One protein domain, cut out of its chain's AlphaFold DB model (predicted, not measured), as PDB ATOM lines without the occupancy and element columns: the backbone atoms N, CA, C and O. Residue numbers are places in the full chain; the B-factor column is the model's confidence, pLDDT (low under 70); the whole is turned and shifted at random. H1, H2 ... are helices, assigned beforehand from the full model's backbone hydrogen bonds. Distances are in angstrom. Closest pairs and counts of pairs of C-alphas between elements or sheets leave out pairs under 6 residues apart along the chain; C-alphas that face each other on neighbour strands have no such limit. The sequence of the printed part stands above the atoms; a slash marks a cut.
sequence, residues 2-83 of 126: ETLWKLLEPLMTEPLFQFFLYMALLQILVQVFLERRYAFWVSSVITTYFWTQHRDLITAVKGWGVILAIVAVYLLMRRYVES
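Overview. This is residues 2 to 83 of the 126 residues of an uncharacterized protein of Thermocrinis albus (strain DSM 14484 / JCM 11386 / HI 11/12) (UniProt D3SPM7). Two helices, H2 and H3, fold back on each other as a hairpin and make the core with the first part of H4, while two arms stick out: residues 2 to 11 of H1 and residues 68 to 83, the far part of H4 with the two residues after it. H3 and H4 form a narrow V, meeting where H3 ends and H4 begins, and H1 turns off squarely from the start of H2. The printed part has 82 residues with four named helices, H1, H2, H3 and H4 in chain order, and no named strand; the class is all helix. The whole is loose, with a radius of gyration of the C-alphas of 15.3 A, and spans 48 by 32 by 26 A.

Along the chain. H1 runs from residue 2 to 13 and measures 17.5 A from first to last C-alpha, beginning at C-alpha 2 at (28.518, -58.823, -29.686). H2 is residues 15 to 31, 24.0 A long. H3 is residues 36 to 54, 27.0 A long, with C-alpha 36 at (28.064, -44.600, 3.194). H4, the longest, is residues 57 to 81, 36.0 A long, and ends at C-alpha 81 at (3.841, -49.216, 6.309).

Arrangement. H2 and H3 touch as a helical hairpin, opposite ways at a steep tilt of 44 degrees; their closest C-alphas, of Gln 27 and Ser 43, are 5.0 A apart. H3 and H4 form a second helical hairpin, opposite ways at a shallow tilt of 26 degrees. They touch through residues 48 to 52 of H3 and 57 to 60 of H4 alone, the closest C-alphas being those of Thr 48 and Ala 60, 5.9 A apart. H2 touches H4 with residues 15 to 20 alone, and H4 touches H2 with residues 59 to 63 alone; the C-alphas of Leu 16 and Thr 59 come closest, at 5.8 A. These two helices run the same way at a steep tilt of 67 degrees. H1 and H2 are close but not clearly touching, about perpendicular at 90 degrees, with the C-alphas of Met 12 and Gln 18 closest at 6.3 A. H1 is apart from H3 and from H4. Every O i to N i+4 pair is within hydrogen-bond range in H2 and H4, against 6 of 8 in H1 and 13 of 15 in H3.

Size, cuts and confidence. The C-alphas of Glu 2 and Ser 83, the two farthest apart, are 49.5 A from each other. Without the stretches that stand free, the body of 56 residues spans 29 by 20 by 19 A, with a radius of gyration of 10.9 A. The printed part has no cut, and the links H1 to H2, H2 to H3 and H3 to H4 are tight. The mean pLDDT of the printed part is 88.7, and residues 81 to 83 are under 70.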
ATOM      1  N   GLU A   2      28.844 -59.875 -28.699       71.69
ATOM      2  CA  GLU A   2      28.518 -58.823 -29.686       71.69
ATOM      3  C   GLU A   2      27.130 -58.182 -29.513       71.69
ATOM      4  O   GLU A   2      26.963 -56.986 -29.735       71.69
ATOM      5  N   THR A   3      26.128 -58.950 -29.083       79.56
ATOM      6  CA  THR A   3      24.770 -58.438 -28.835       79.56
ATOM      7  C   THR A   3      24.711 -57.460 -27.665       79.56
ATOM      8  O   THR A   3      23.964 -56.488 -27.713       79.56
ATOM      9  N   LEU A   4      25.526 -57.685 -26.632       78.50
ATOM     10  CA  LEU A   4      25.570 -56.849 -25.434       78.50
ATOM     11  C   LEU A   4      26.268 -55.515 -25.725       78.50
ATOM     12  O   LEU A   4      25.803 -54.472 -25.279       78.50
ATOM     13  N   TRP A   5      27.320 -55.542 -26.548       77.38
ATOM     14  CA  TRP A   5      28.011 -54.334 -27.001       77.38
ATOM     15  C   TRP A   5      27.094 -53.410 -27.814       77.38
ATOM     16  O   TRP A   5      26.984 -52.228 -27.504       77.38
ATOM     17  N   LYS A   6      26.336 -53.969 -28.768       82.12
ATOM     18  CA  LYS A   6      25.377 -53.210 -29.596       82.12
ATOM     19  C   LYS A   6      24.243 -52.556 -28.795       82.12
ATOM     20  O   LYS A   6      23.680 -51.565 -29.242       82.12
ATOM     21  N   LEU A   7      23.900 -53.106 -27.629       80.25
ATOM     22  CA  LEU A   7      22.919 -52.531 -26.701       80.25
ATOM     23  C   LEU A   7      23.533 -51.472 -25.775       80.25
ATOM     24  O   LEU A   7      22.856 -50.516 -25.407       80.25
ATOM     25  N   LEU A   8      24.800 -51.637 -25.388       82.00
ATOM     26  CA  LEU A   8      25.470 -50.752 -24.435       82.00
ATOM     27  C   LEU A   8      25.941 -49.441 -25.079       82.00
ATOM     28  O   LEU A   8      25.902 -48.396 -24.439       82.00
ATOM     29  N   GLU A   9      26.352 -49.487 -26.341       83.69
ATOM     30  CA  GLU A   9      26.848 -48.336 -27.101       83.69
ATOM     31  C   GLU A   9      25.855 -47.154 -27.191       83.69
ATOM     32  O   GLU A   9      26.232 -46.035 -26.819       83.69
ATOM     33  N   PRO A  10      24.571 -47.350 -27.561       85.56
ATOM     34  CA  PRO A  10      23.603 -46.254 -27.527       85.56
ATOM     35  C   PRO A  10      23.345 -45.765 -26.095       85.56
ATOM     36  O   PRO A  10      23.217 -44.565 -25.867       85.56
ATOM     37  N   LEU A  11      23.350 -46.668 -25.109       83.38
ATOM     38  CA  LEU A  11      23.095 -46.315 -23.711       83.38
ATOM     39  C   LEU A  11      24.225 -45.469 -23.107       83.38
ATOM     40  O   LEU A  11      23.967 -44.532 -22.358       83.38
ATOM     41  N   MET A  12      25.477 -45.749 -23.476       84.00
ATOM     42  CA  MET A  12      26.644 -44.954 -23.080       84.00
ATOM     43  C   MET A  12      26.654 -43.560 -23.705       84.00
ATOM     44  O   MET A  12      27.352 -42.681 -23.203       84.00
ATOM     45  N   THR A  13      25.893 -43.344 -24.777       86.31
ATOM     46  CA  THR A  13      25.790 -42.046 -25.456       86.31
ATOM     47  C   THR A  13      24.737 -41.145 -24.798       86.31
ATOM     48  O   THR A  13      24.820 -39.922 -24.897       86.31
ATOM     49  N   GLU A  14      23.787 -41.726 -24.059       90.00
ATOM     50  CA  GLU A  14      22.733 -40.982 -23.371       90.00
ATOM     51  C   GLU A  14      23.294 -40.130 -22.215       90.00
ATOM     52  O   GLU A  14      23.882 -40.663 -21.266       90.00
ATOM     53  N   PRO A  15      23.074 -38.800 -22.216       90.00
ATOM     54  CA  PRO A  15      23.679 -37.898 -21.236       90.00
ATOM     55  C   PRO A  15      23.178 -38.166 -19.812       90.00
ATOM     56  O   PRO A  15      23.914 -37.985 -18.845       90.00
ATOM     57  N   LEU A  16      21.935 -38.636 -19.668       89.81
ATOM     58  CA  LEU A  16      21.365 -38.999 -18.372       89.81
ATOM     59  C   LEU A  16      22.042 -40.246 -17.790       89.81
ATOM     60  O   LEU A  16      22.337 -40.287 -16.598       89.81
ATOM     61  N   PHE A  17      22.330 -41.242 -18.629       91.38
ATOM     62  CA  PHE A  17      23.046 -42.438 -18.199       91.38
ATOM     63  C   PHE A  17      24.488 -42.102 -17.808       91.38
ATOM     64  O   PHE A  17      24.941 -42.506 -16.737       91.38
ATOM     65  N   GLN A  18      25.174 -41.285 -18.614       91.44
ATOM     66  CA  GLN A  18      26.514 -40.788 -18.290       91.44
ATOM     67  C   GLN A  18      26.540 -40.059 -16.939       91.44
ATOM     68  O   GLN A  18      27.420 -40.329 -16.125       91.44
ATOM     69  N   PHE A  19      25.561 -39.190 -16.662       92.69
ATOM     70  CA  PHE A  19      25.446 -38.501 -15.373       92.69
ATOM     71  C   PHE A  19      25.423 -39.487 -14.193       92.69
ATOM     72  O   PHE A  19      26.201 -39.344 -13.248       92.69
ATOM     73  N   PHE A  20      24.579 -40.521 -14.261       93.94
ATOM     74  CA  PHE A  20      24.509 -41.540 -13.210       93.94
ATOM     75  C   PHE A  20      25.771 -42.396 -13.125       93.94
ATOM     76  O   PHE A  20      26.180 -42.755 -12.020       93.94
ATOM     77  N   LEU A  21      26.416 -42.681 -14.255       93.25
ATOM     78  CA  LEU A  21      27.678 -43.411 -14.289       93.25
ATOM     79  C   LEU A  21      28.791 -42.638 -13.565       93.25
ATOM     80  O   LEU A  21      29.475 -43.204 -12.712       93.25
ATOM     81  N   TYR A  22      28.939 -41.337 -13.842       92.06
ATOM     82  CA  TYR A  22      29.901 -40.489 -13.132       92.06
ATOM     83  C   TYR A  22      29.569 -40.366 -11.648       92.06
ATOM     84  O   TYR A  22      30.477 -40.424 -10.818       92.06
ATOM     85  N   MET A  23      28.284 -40.245 -11.306       93.62
ATOM     86  CA  MET A  23      27.851 -40.200  -9.910       93.62
ATOM     87  C   MET A  23      28.210 -41.488  -9.169       93.62
ATOM     88  O   MET A  23      28.773 -41.420  -8.078       93.62
ATOM     89  N   ALA A  24      27.968 -42.650  -9.779       94.12
ATOM     90  CA  ALA A  24      28.320 -43.945  -9.208       94.12
ATOM     91  C   ALA A  24      29.838 -44.099  -9.025       94.12
ATOM     92  O   ALA A  24      30.295 -44.554  -7.975       94.12
ATOM     93  N   LEU A  25      30.632 -43.672 -10.011       94.81
ATOM     94  CA  LEU A  25      32.093 -43.728  -9.936       94.81
ATOM     95  C   LEU A  25      32.640 -42.813  -8.830       94.81
ATOM     96  O   LEU A  25      33.459 -43.244  -8.015       94.81
ATOM     97  N   LEU A  26      32.134 -41.581  -8.745       93.88
ATOM     98  CA  LEU A  26      32.473 -40.655  -7.664       93.88
ATOM     99  C   LEU A  26      32.022 -41.185  -6.304       93.88
ATOM    100  O   LEU A  26      32.759 -41.059  -5.335       93.88
ATOM    101  N   GLN A  27      30.853 -41.817  -6.217       94.62
ATOM    102  CA  GLN A  27      30.368 -42.411  -4.975       94.62
ATOM    103  C   GLN A  27      31.320 -43.492  -4.458       94.62
ATOM    104  O   GLN A  27      31.639 -43.480  -3.271       94.62
ATOM    105  N   ILE A  28      31.793 -44.396  -5.323       94.38
ATOM    106  CA  ILE A  28      32.750 -45.446  -4.937       94.38
ATOM    107  C   ILE A  28      34.035 -44.817  -4.392       94.38
ATOM    108  O   ILE A  28      34.529 -45.244  -3.351       94.38
ATOM    109  N   LEU A  29      34.537 -43.773  -5.054       95.00
ATOM    110  CA  LEU A  29      35.750 -43.070  -4.639       95.00
ATOM    111  C   LEU A  29      35.567 -42.350  -3.294       95.00
ATOM    112  O   LEU A  29      36.396 -42.477  -2.398       95.00
ATOM    113  N   VAL A  30      34.459 -41.631  -3.124       94.44
ATOM    114  CA  VAL A  30      34.139 -40.871  -1.906       94.44
ATOM    115  C   VAL A  30      33.855 -41.802  -0.722       94.44
ATOM    116  O   VAL A  30      34.234 -41.492   0.407       94.44
ATOM    117  N   GLN A  31      33.241 -42.966  -0.958       95.00
ATOM    118  CA  GLN A  31      32.923 -43.949   0.083       95.00
ATOM    119  C   GLN A  31      34.173 -44.543   0.755       95.00
ATOM    120  O   GLN A  31      34.076 -45.053   1.869       95.00
ATOM    121  N   VAL A  32      35.348 -44.467   0.121       95.44
ATOM    122  CA  VAL A  32      36.617 -44.865   0.757       95.44
ATOM    123  C   VAL A  32      36.960 -43.952   1.942       95.44
ATOM    124  O   VAL A  32      37.561 -44.408   2.910       95.44
ATOM    125  N   PHE A  33      36.556 -42.680   1.886       95.38
ATOM    126  CA  PHE A  33      36.912 -41.665   2.883       95.38
ATOM    127  C   PHE A  33      35.761 -41.300   3.826       95.38
ATOM    128  O   PHE A  33      35.999 -40.858   4.948       95.38
ATOM    129  N   LEU A  34      34.515 -41.448   3.373       92.31
ATOM    130  CA  LEU A  34      33.310 -41.014   4.081       92.31
ATOM    131  C   LEU A  34      32.368 -42.186   4.341       92.31
ATOM    132  O   LEU A  34      32.252 -43.110   3.537       92.31
ATOM    133  N   GLU A  35      31.609 -42.111   5.437       91.50
ATOM    134  CA  GLU A  35      30.553 -43.086   5.700       91.50
ATOM    135  C   GLU A  35      29.536 -43.128   4.553       91.50
ATOM    136  O   GLU A  35      29.190 -42.108   3.947       91.50
ATOM    137  N   ARG A  36      28.976 -44.321   4.314       84.00
ATOM    138  CA  ARG A  36      28.064 -44.600   3.194       84.00
ATOM    139  C   ARG A  36      26.893 -43.613   3.096       84.00
ATOM    140  O   ARG A  36      26.469 -43.293   1.989       84.00
ATOM    141  N   ARG A  37      26.384 -43.112   4.230       87.25
ATOM    142  CA  ARG A  37      25.289 -42.129   4.257       87.25
ATOM    143  C   ARG A  37      25.703 -40.798   3.631       87.25
ATOM    144  O   ARG A  37      24.939 -40.256   2.843       87.25
ATOM    145  N   TYR A  38      26.872 -40.272   3.988       90.56
ATOM    146  CA  TYR A  38      27.343 -38.972   3.506       90.56
ATOM    147  C   TYR A  38      27.950 -39.073   2.109       90.56
ATOM    148  O   TYR A  38      27.775 -38.156   1.308       90.56
ATOM    149  N   ALA A  39      28.583 -40.205   1.787       90.00
ATOM    150  CA  ALA A  39      29.224 -40.430   0.496       90.00
ATOM    151  C   ALA A  39      28.266 -40.229  -0.690       90.00
ATOM    152  O   ALA A  39      28.645 -39.582  -1.660       90.00
ATOM    153  N   PHE A  40      27.019 -40.704  -0.584       92.50
ATOM    154  CA  PHE A  40      26.000 -40.526  -1.625       92.50
ATOM    155  C   PHE A  40      25.625 -39.054  -1.859       92.50
ATOM    156  O   PHE A  40      25.518 -38.605  -2.998       92.50
ATOM    157  N   TRP A  41      25.422 -38.282  -0.788       92.12
ATOM    158  CA  TRP A  41      25.046 -36.871  -0.919       92.12
ATOM    159  C   TRP A  41      26.197 -36.042  -1.475       92.12
ATOM    160  O   TRP A  41      25.991 -35.216  -2.362       92.12
ATOM    161  N   VAL A  42      27.414 -36.299  -0.994       92.88
ATOM    162  CA  VAL A  42      28.618 -35.619  -1.469       92.88
ATOM    163  C   VAL A  42      28.872 -35.943  -2.939       92.88
ATOM    164  O   VAL A  42      29.067 -35.020  -3.727       92.88
ATOM    165  N   SER A  43      28.799 -37.216  -3.346       93.62
ATOM    166  CA  SER A  43      28.972 -37.586  -4.754       93.62
ATOM    167  C   SER A  43      27.897 -36.955  -5.635       93.62
ATOM    168  O   SER A  43      28.235 -36.356  -6.649       93.62
ATOM    169  N   SER A  44      26.628 -36.994  -5.222       92.94
ATOM    170  CA  SER A  44      25.520 -36.388  -5.965       92.94
ATOM    171  C   SER A  44      25.715 -34.881  -6.179       92.94
ATOM    172  O   SER A  44      25.592 -34.402  -7.311       92.94
ATOM    173  N   VAL A  45      26.087 -34.134  -5.134       94.00
ATOM    174  CA  VAL A  45      26.343 -32.686  -5.232       94.00
ATOM    175  C   VAL A  45      27.556 -32.397  -6.117       94.00
ATOM    176  O   VAL A  45      27.464 -31.546  -6.998       94.00
ATOM    177  N   ILE A  46      28.660 -33.133  -5.946       93.12
ATOM    178  CA  ILE A  46      29.875 -32.960  -6.757       93.12
ATOM    179  C   ILE A  46      29.587 -33.246  -8.230       93.12
ATOM    180  O   ILE A  46      29.932 -32.433  -9.085       93.12
ATOM    181  N   THR A  47      28.928 -34.364  -8.551       92.69
ATOM    182  CA  THR A  47      28.590 -34.693  -9.943       92.69
ATOM    183  C   THR A  47      27.698 -33.624 -10.551       92.69
ATOM    184  O   THR A  47      27.937 -33.206 -11.675       92.69
ATOM    185  N   THR A  48      26.717 -33.131  -9.797       92.88
ATOM    186  CA  THR A  48      25.835 -32.049 -10.247       92.88
ATOM    187  C   THR A  48      26.627 -30.788 -10.540       92.88
ATOM    188  O   THR A  48      26.506 -30.249 -11.633       92.88
ATOM    189  N   TYR A  49      27.481 -30.363  -9.611       93.00
ATOM    190  CA  TYR A  49      28.331 -29.192  -9.782       93.00
ATOM    191  C   TYR A  49      29.190 -29.302 -11.050       93.00
ATOM    192  O   TYR A  49      29.076 -28.463 -11.947       93.00
ATOM    193  N   PHE A  50      29.958 -30.389 -11.185       91.62
ATOM    194  CA  PHE A  50      30.794 -30.629 -12.364       91.62
ATOM    195  C   PHE A  50      29.977 -30.656 -13.657       91.62
ATOM    196  O   PHE A  50      30.387 -30.059 -14.656       91.62
ATOM    197  N   TRP A  51      28.811 -31.306 -13.633       91.88
ATOM    198  CA  TRP A  51      27.938 -31.420 -14.795       91.88
ATOM    199  C   TRP A  51      27.376 -30.068 -15.225       91.88
ATOM    200  O   TRP A  51      27.429 -29.739 -16.404       91.88
ATOM    201  N   THR A  52      26.897 -29.260 -14.278       90.75
ATOM    202  CA  THR A  52      26.364 -27.922 -14.571       90.75
ATOM    203  C   THR A  52      27.426 -26.948 -15.072       90.75
ATOM    204  O   THR A  52      27.092 -26.021 -15.800       90.75
ATOM    205  N   GLN A  53      28.696 -27.162 -14.717       89.69
ATOM    206  CA  GLN A  53      29.794 -26.312 -15.169       89.69
ATOM    207  C   GLN A  53      30.283 -26.672 -16.586       89.69
ATOM    208  O   GLN A  53      30.733 -25.788 -17.308       89.69
ATOM    209  N   HIS A  54      30.221 -27.949 -16.984       84.06
ATOM    210  CA  HIS A  54      30.841 -28.429 -18.231       84.06
ATOM    211  C   HIS A  54      29.833 -28.893 -19.296       84.06
ATOM    212  O   HIS A  54      30.228 -29.117 -20.439       84.06
ATOM    213  N   ARG A  55      28.560 -29.093 -18.933       85.12
ATOM    214  CA  ARG A  55      27.497 -29.640 -19.793       85.12
ATOM    215  C   ARG A  55      26.144 -28.973 -19.498       85.12
ATOM    216  O   ARG A  55      26.078 -27.852 -19.010       85.12
ATOM    217  N   ASP A  56      25.052 -29.665 -19.816       88.69
ATOM    218  CA  ASP A  56      23.693 -29.135 -19.765       88.69
ATOM    219  C   ASP A  56      23.049 -29.224 -18.378       88.69
ATOM    220  O   ASP A  56      23.002 -30.285 -17.743       88.69
ATOM    221  N   LEU A  57      22.412 -28.124 -17.967       89.69
ATOM    222  CA  LEU A  57      21.624 -28.035 -16.735       89.69
ATOM    223  C   LEU A  57      20.427 -29.005 -16.738       89.69
ATOM    224  O   LEU A  57      20.090 -29.597 -15.714       89.69
ATOM    225  N   ILE A  58      19.791 -29.193 -17.899       89.38
ATOM    226  CA  ILE A  58      18.556 -29.981 -18.042       89.38
ATOM    227  C   ILE A  58      18.780 -31.433 -17.602       89.38
ATOM    228  O   ILE A  58      17.939 -32.016 -16.917       89.38
ATOM    229  N   THR A  59      19.921 -32.015 -17.967       89.38
ATOM    230  CA  THR A  59      20.260 -33.400 -17.621       89.38
ATOM    231  C   THR A  59      20.463 -33.564 -16.119       89.38
ATOM    232  O   THR A  59      19.946 -34.518 -15.540       89.38
ATOM    233  N   ALA A  60      21.132 -32.607 -15.472       90.38
ATOM    234  CA  ALA A  60      21.306 -32.610 -14.022       90.38
ATOM    235  C   ALA A  60      19.954 -32.516 -13.294       90.38
ATOM    236  O   ALA A  60      19.690 -33.296 -12.379       90.38
ATOM    237  N   VAL A  61      19.058 -31.630 -13.745       92.31
ATOM    238  CA  VAL A  61      17.701 -31.498 -13.182       92.31
ATOM    239  C   VAL A  61      16.903 -32.794 -13.341       92.31
ATOM    240  O   VAL A  61      16.281 -33.250 -12.382       92.31
ATOM    241  N   LYS A  62      16.957 -33.436 -14.515       92.25
ATOM    242  CA  LYS A  62      16.328 -34.750 -14.732       92.25
ATOM    243  C   LYS A  62      16.908 -35.817 -13.797       92.25
ATOM    244  O   LYS A  62      16.147 -36.588 -13.218       92.25
ATOM    245  N   GLY A  63      18.229 -35.832 -13.609       92.62
ATOM    246  CA  GLY A  63      18.913 -36.740 -12.687       92.62
ATOM    247  C   GLY A  63      18.423 -36.590 -11.243       92.62
ATOM    248  O   GLY A  63      18.029 -37.573 -10.616       92.62
ATOM    249  N   TRP A  64      18.351 -35.355 -10.741       93.31
ATOM    250  CA  TRP A  64      17.771 -35.062  -9.426       93.31
ATOM    251  C   TRP A  64      16.293 -35.424  -9.334       93.31
ATOM    252  O   TRP A  64      15.865 -35.944  -8.306       93.31
ATOM    253  N   GLY A  65      15.525 -35.214 -10.404       94.94
ATOM    254  CA  GLY A  65      14.128 -35.635 -10.481       94.94
ATOM    255  C   GLY A  65      13.961 -37.134 -10.223       94.94
ATOM    256  O   GLY A  65      13.113 -37.525  -9.425       94.94
ATOM    257  N   VAL A  66      14.818 -37.971 -10.814       93.69
ATOM    258  CA  VAL A  66      14.817 -39.425 -10.574       93.69
ATOM    259  C   VAL A  66      15.195 -39.752  -9.127       93.69
ATOM    260  O   VAL A  66      14.502 -40.539  -8.482       93.69
ATOM    261  N   ILE A  67      16.253 -39.133  -8.586       93.00
ATOM    262  CA  ILE A  67      16.686 -39.359  -7.194       93.00
ATOM    263  C   ILE A  67      15.557 -39.000  -6.220       93.00
ATOM    264  O   ILE A  67      15.201 -39.800  -5.354       93.00
ATOM    265  N   LEU A  68      14.958 -37.819  -6.381       93.88
ATOM    266  CA  LEU A  68      13.864 -37.346  -5.537       93.88
ATOM    267  C   LEU A  68      12.606 -38.196  -5.700       93.88
ATOM    268  O   LEU A  68      11.943 -38.458  -4.702       93.88
ATOM    269  N   ALA A  69      12.298 -38.676  -6.906       95.25
ATOM    270  CA  ALA A  69      11.181 -39.590  -7.127       95.25
ATOM    271  C   ALA A  69      11.373 -40.906  -6.361       95.25
ATOM    272  O   ALA A  69      10.455 -41.351  -5.675       95.25
ATOM    273  N   ILE A  70      12.572 -41.495  -6.398       94.00
ATOM    274  CA  ILE A  70      12.885 -42.715  -5.637       94.00
ATOM    275  C   ILE A  70      12.768 -42.455  -4.131       94.00
ATOM    276  O   ILE A  70      12.145 -43.241  -3.415       94.00
ATOM    277  N   VAL A  71      13.320 -41.339  -3.642       92.31
ATOM    278  CA  VAL A  71      13.211 -40.950  -2.227       92.31
ATOM    279  C   VAL A  71      11.751 -40.723  -1.831       92.31
ATOM    280  O   VAL A  71      11.330 -41.192  -0.776       92.31
ATOM    281  N   ALA A  72      10.957 -40.066  -2.674       93.94
ATOM    282  CA  ALA A  72       9.538 -39.838  -2.438       93.94
ATOM    283  C   ALA A  72       8.766 -41.158  -2.372       93.94
ATOM    284  O   ALA A  72       8.023 -41.371  -1.419       93.94
ATOM    285  N   VAL A  73       8.988 -42.079  -3.316       93.88
ATOM    286  CA  VAL A  73       8.386 -43.422  -3.294       93.88
ATOM    287  C   VAL A  73       8.787 -44.179  -2.030       93.88
ATOM    288  O   VAL A  73       7.928 -44.767  -1.378       93.88
ATOM    289  N   TYR A  74      10.059 -44.122  -1.630       90.31
ATOM    290  CA  TYR A  74      10.534 -44.744  -0.395       90.31
ATOM    291  C   TYR A  74       9.851 -44.159   0.852       90.31
ATOM    292  O   TYR A  74       9.391 -44.905   1.718       90.31
ATOM    293  N   LEU A  75       9.742 -42.831   0.943       88.69
ATOM    294  CA  LEU A  75       9.077 -42.154   2.058       88.69
ATOM    295  C   LEU A  75       7.572 -42.432   2.080       88.69
ATOM    296  O   LEU A  75       7.022 -42.663   3.155       88.69
ATOM    297  N   LEU A  76       6.918 -42.462   0.916       88.50
ATOM    298  CA  LEU A  76       5.517 -42.855   0.786       88.50
ATOM    299  C   LEU A  76       5.327 -44.297   1.248       88.50
ATOM    300  O   LEU A  76       4.496 -44.546   2.114       88.50
ATOM    301  N   MET A  77       6.133 -45.237   0.753       83.44
ATOM    302  CA  MET A  77       6.078 -46.636   1.174       83.44
ATOM    303  C   MET A  77       6.260 -46.761   2.689       83.44
ATOM    304  O   MET A  77       5.462 -47.421   3.351       83.44
ATOM    305  N   ARG A  78       7.246 -46.065   3.264       81.62
ATOM    306  CA  ARG A  78       7.448 -46.020   4.716       81.62
ATOM    307  C   ARG A  78       6.224 -45.458   5.445       81.62
ATOM    308  O   ARG A  78       5.791 -46.043   6.435       81.62
ATOM    309  N   ARG A  79       5.632 -44.375   4.936       82.06
ATOM    310  CA  ARG A  79       4.424 -43.754   5.496       82.06
ATOM    311  C   ARG A  79       3.213 -44.688   5.452       82.06
ATOM    312  O   ARG A  79       2.435 -44.679   6.407       82.06
ATOM    313  N   TYR A  80       3.064 -45.475   4.385       78.06
ATOM    314  CA  TYR A  80       2.016 -46.489   4.249       78.06
ATOM    315  C   TYR A  80       2.265 -47.687   5.178       78.06
ATOM    316  O   TYR A  80       1.327 -48.167   5.806       78.06
ATOM    317  N   VAL A  81       3.510 -48.129   5.363       65.25
ATOM    318  CA  VAL A  81       3.841 -49.216   6.309       65.25
ATOM    319  C   VAL A  81       3.609 -48.797   7.768       65.25
ATOM    320  O   VAL A  81       3.166 -49.607   8.580       65.25
ATOM    321  N   GLU A  82       3.848 -47.530   8.109       58.56
ATOM    322  CA  GLU A  82       3.536 -46.957   9.430       58.56
ATOM    323  C   GLU A  82       2.077 -46.502   9.584       58.56
ATOM    324  O   GLU A  82       1.691 -46.048  10.664       58.56
ATOM    325  N   SER A  83       1.255 -46.604   8.537       55.09
ATOM    326  CA  SER A  83      -0.166 -46.293   8.661       55.09
ATOM    327  C   SER A  83      -0.886 -47.367   9.496       55.09
ATOM    328  O   SER A  83      -0.476 -48.529   9.567       55.09
TER     329      SER A  83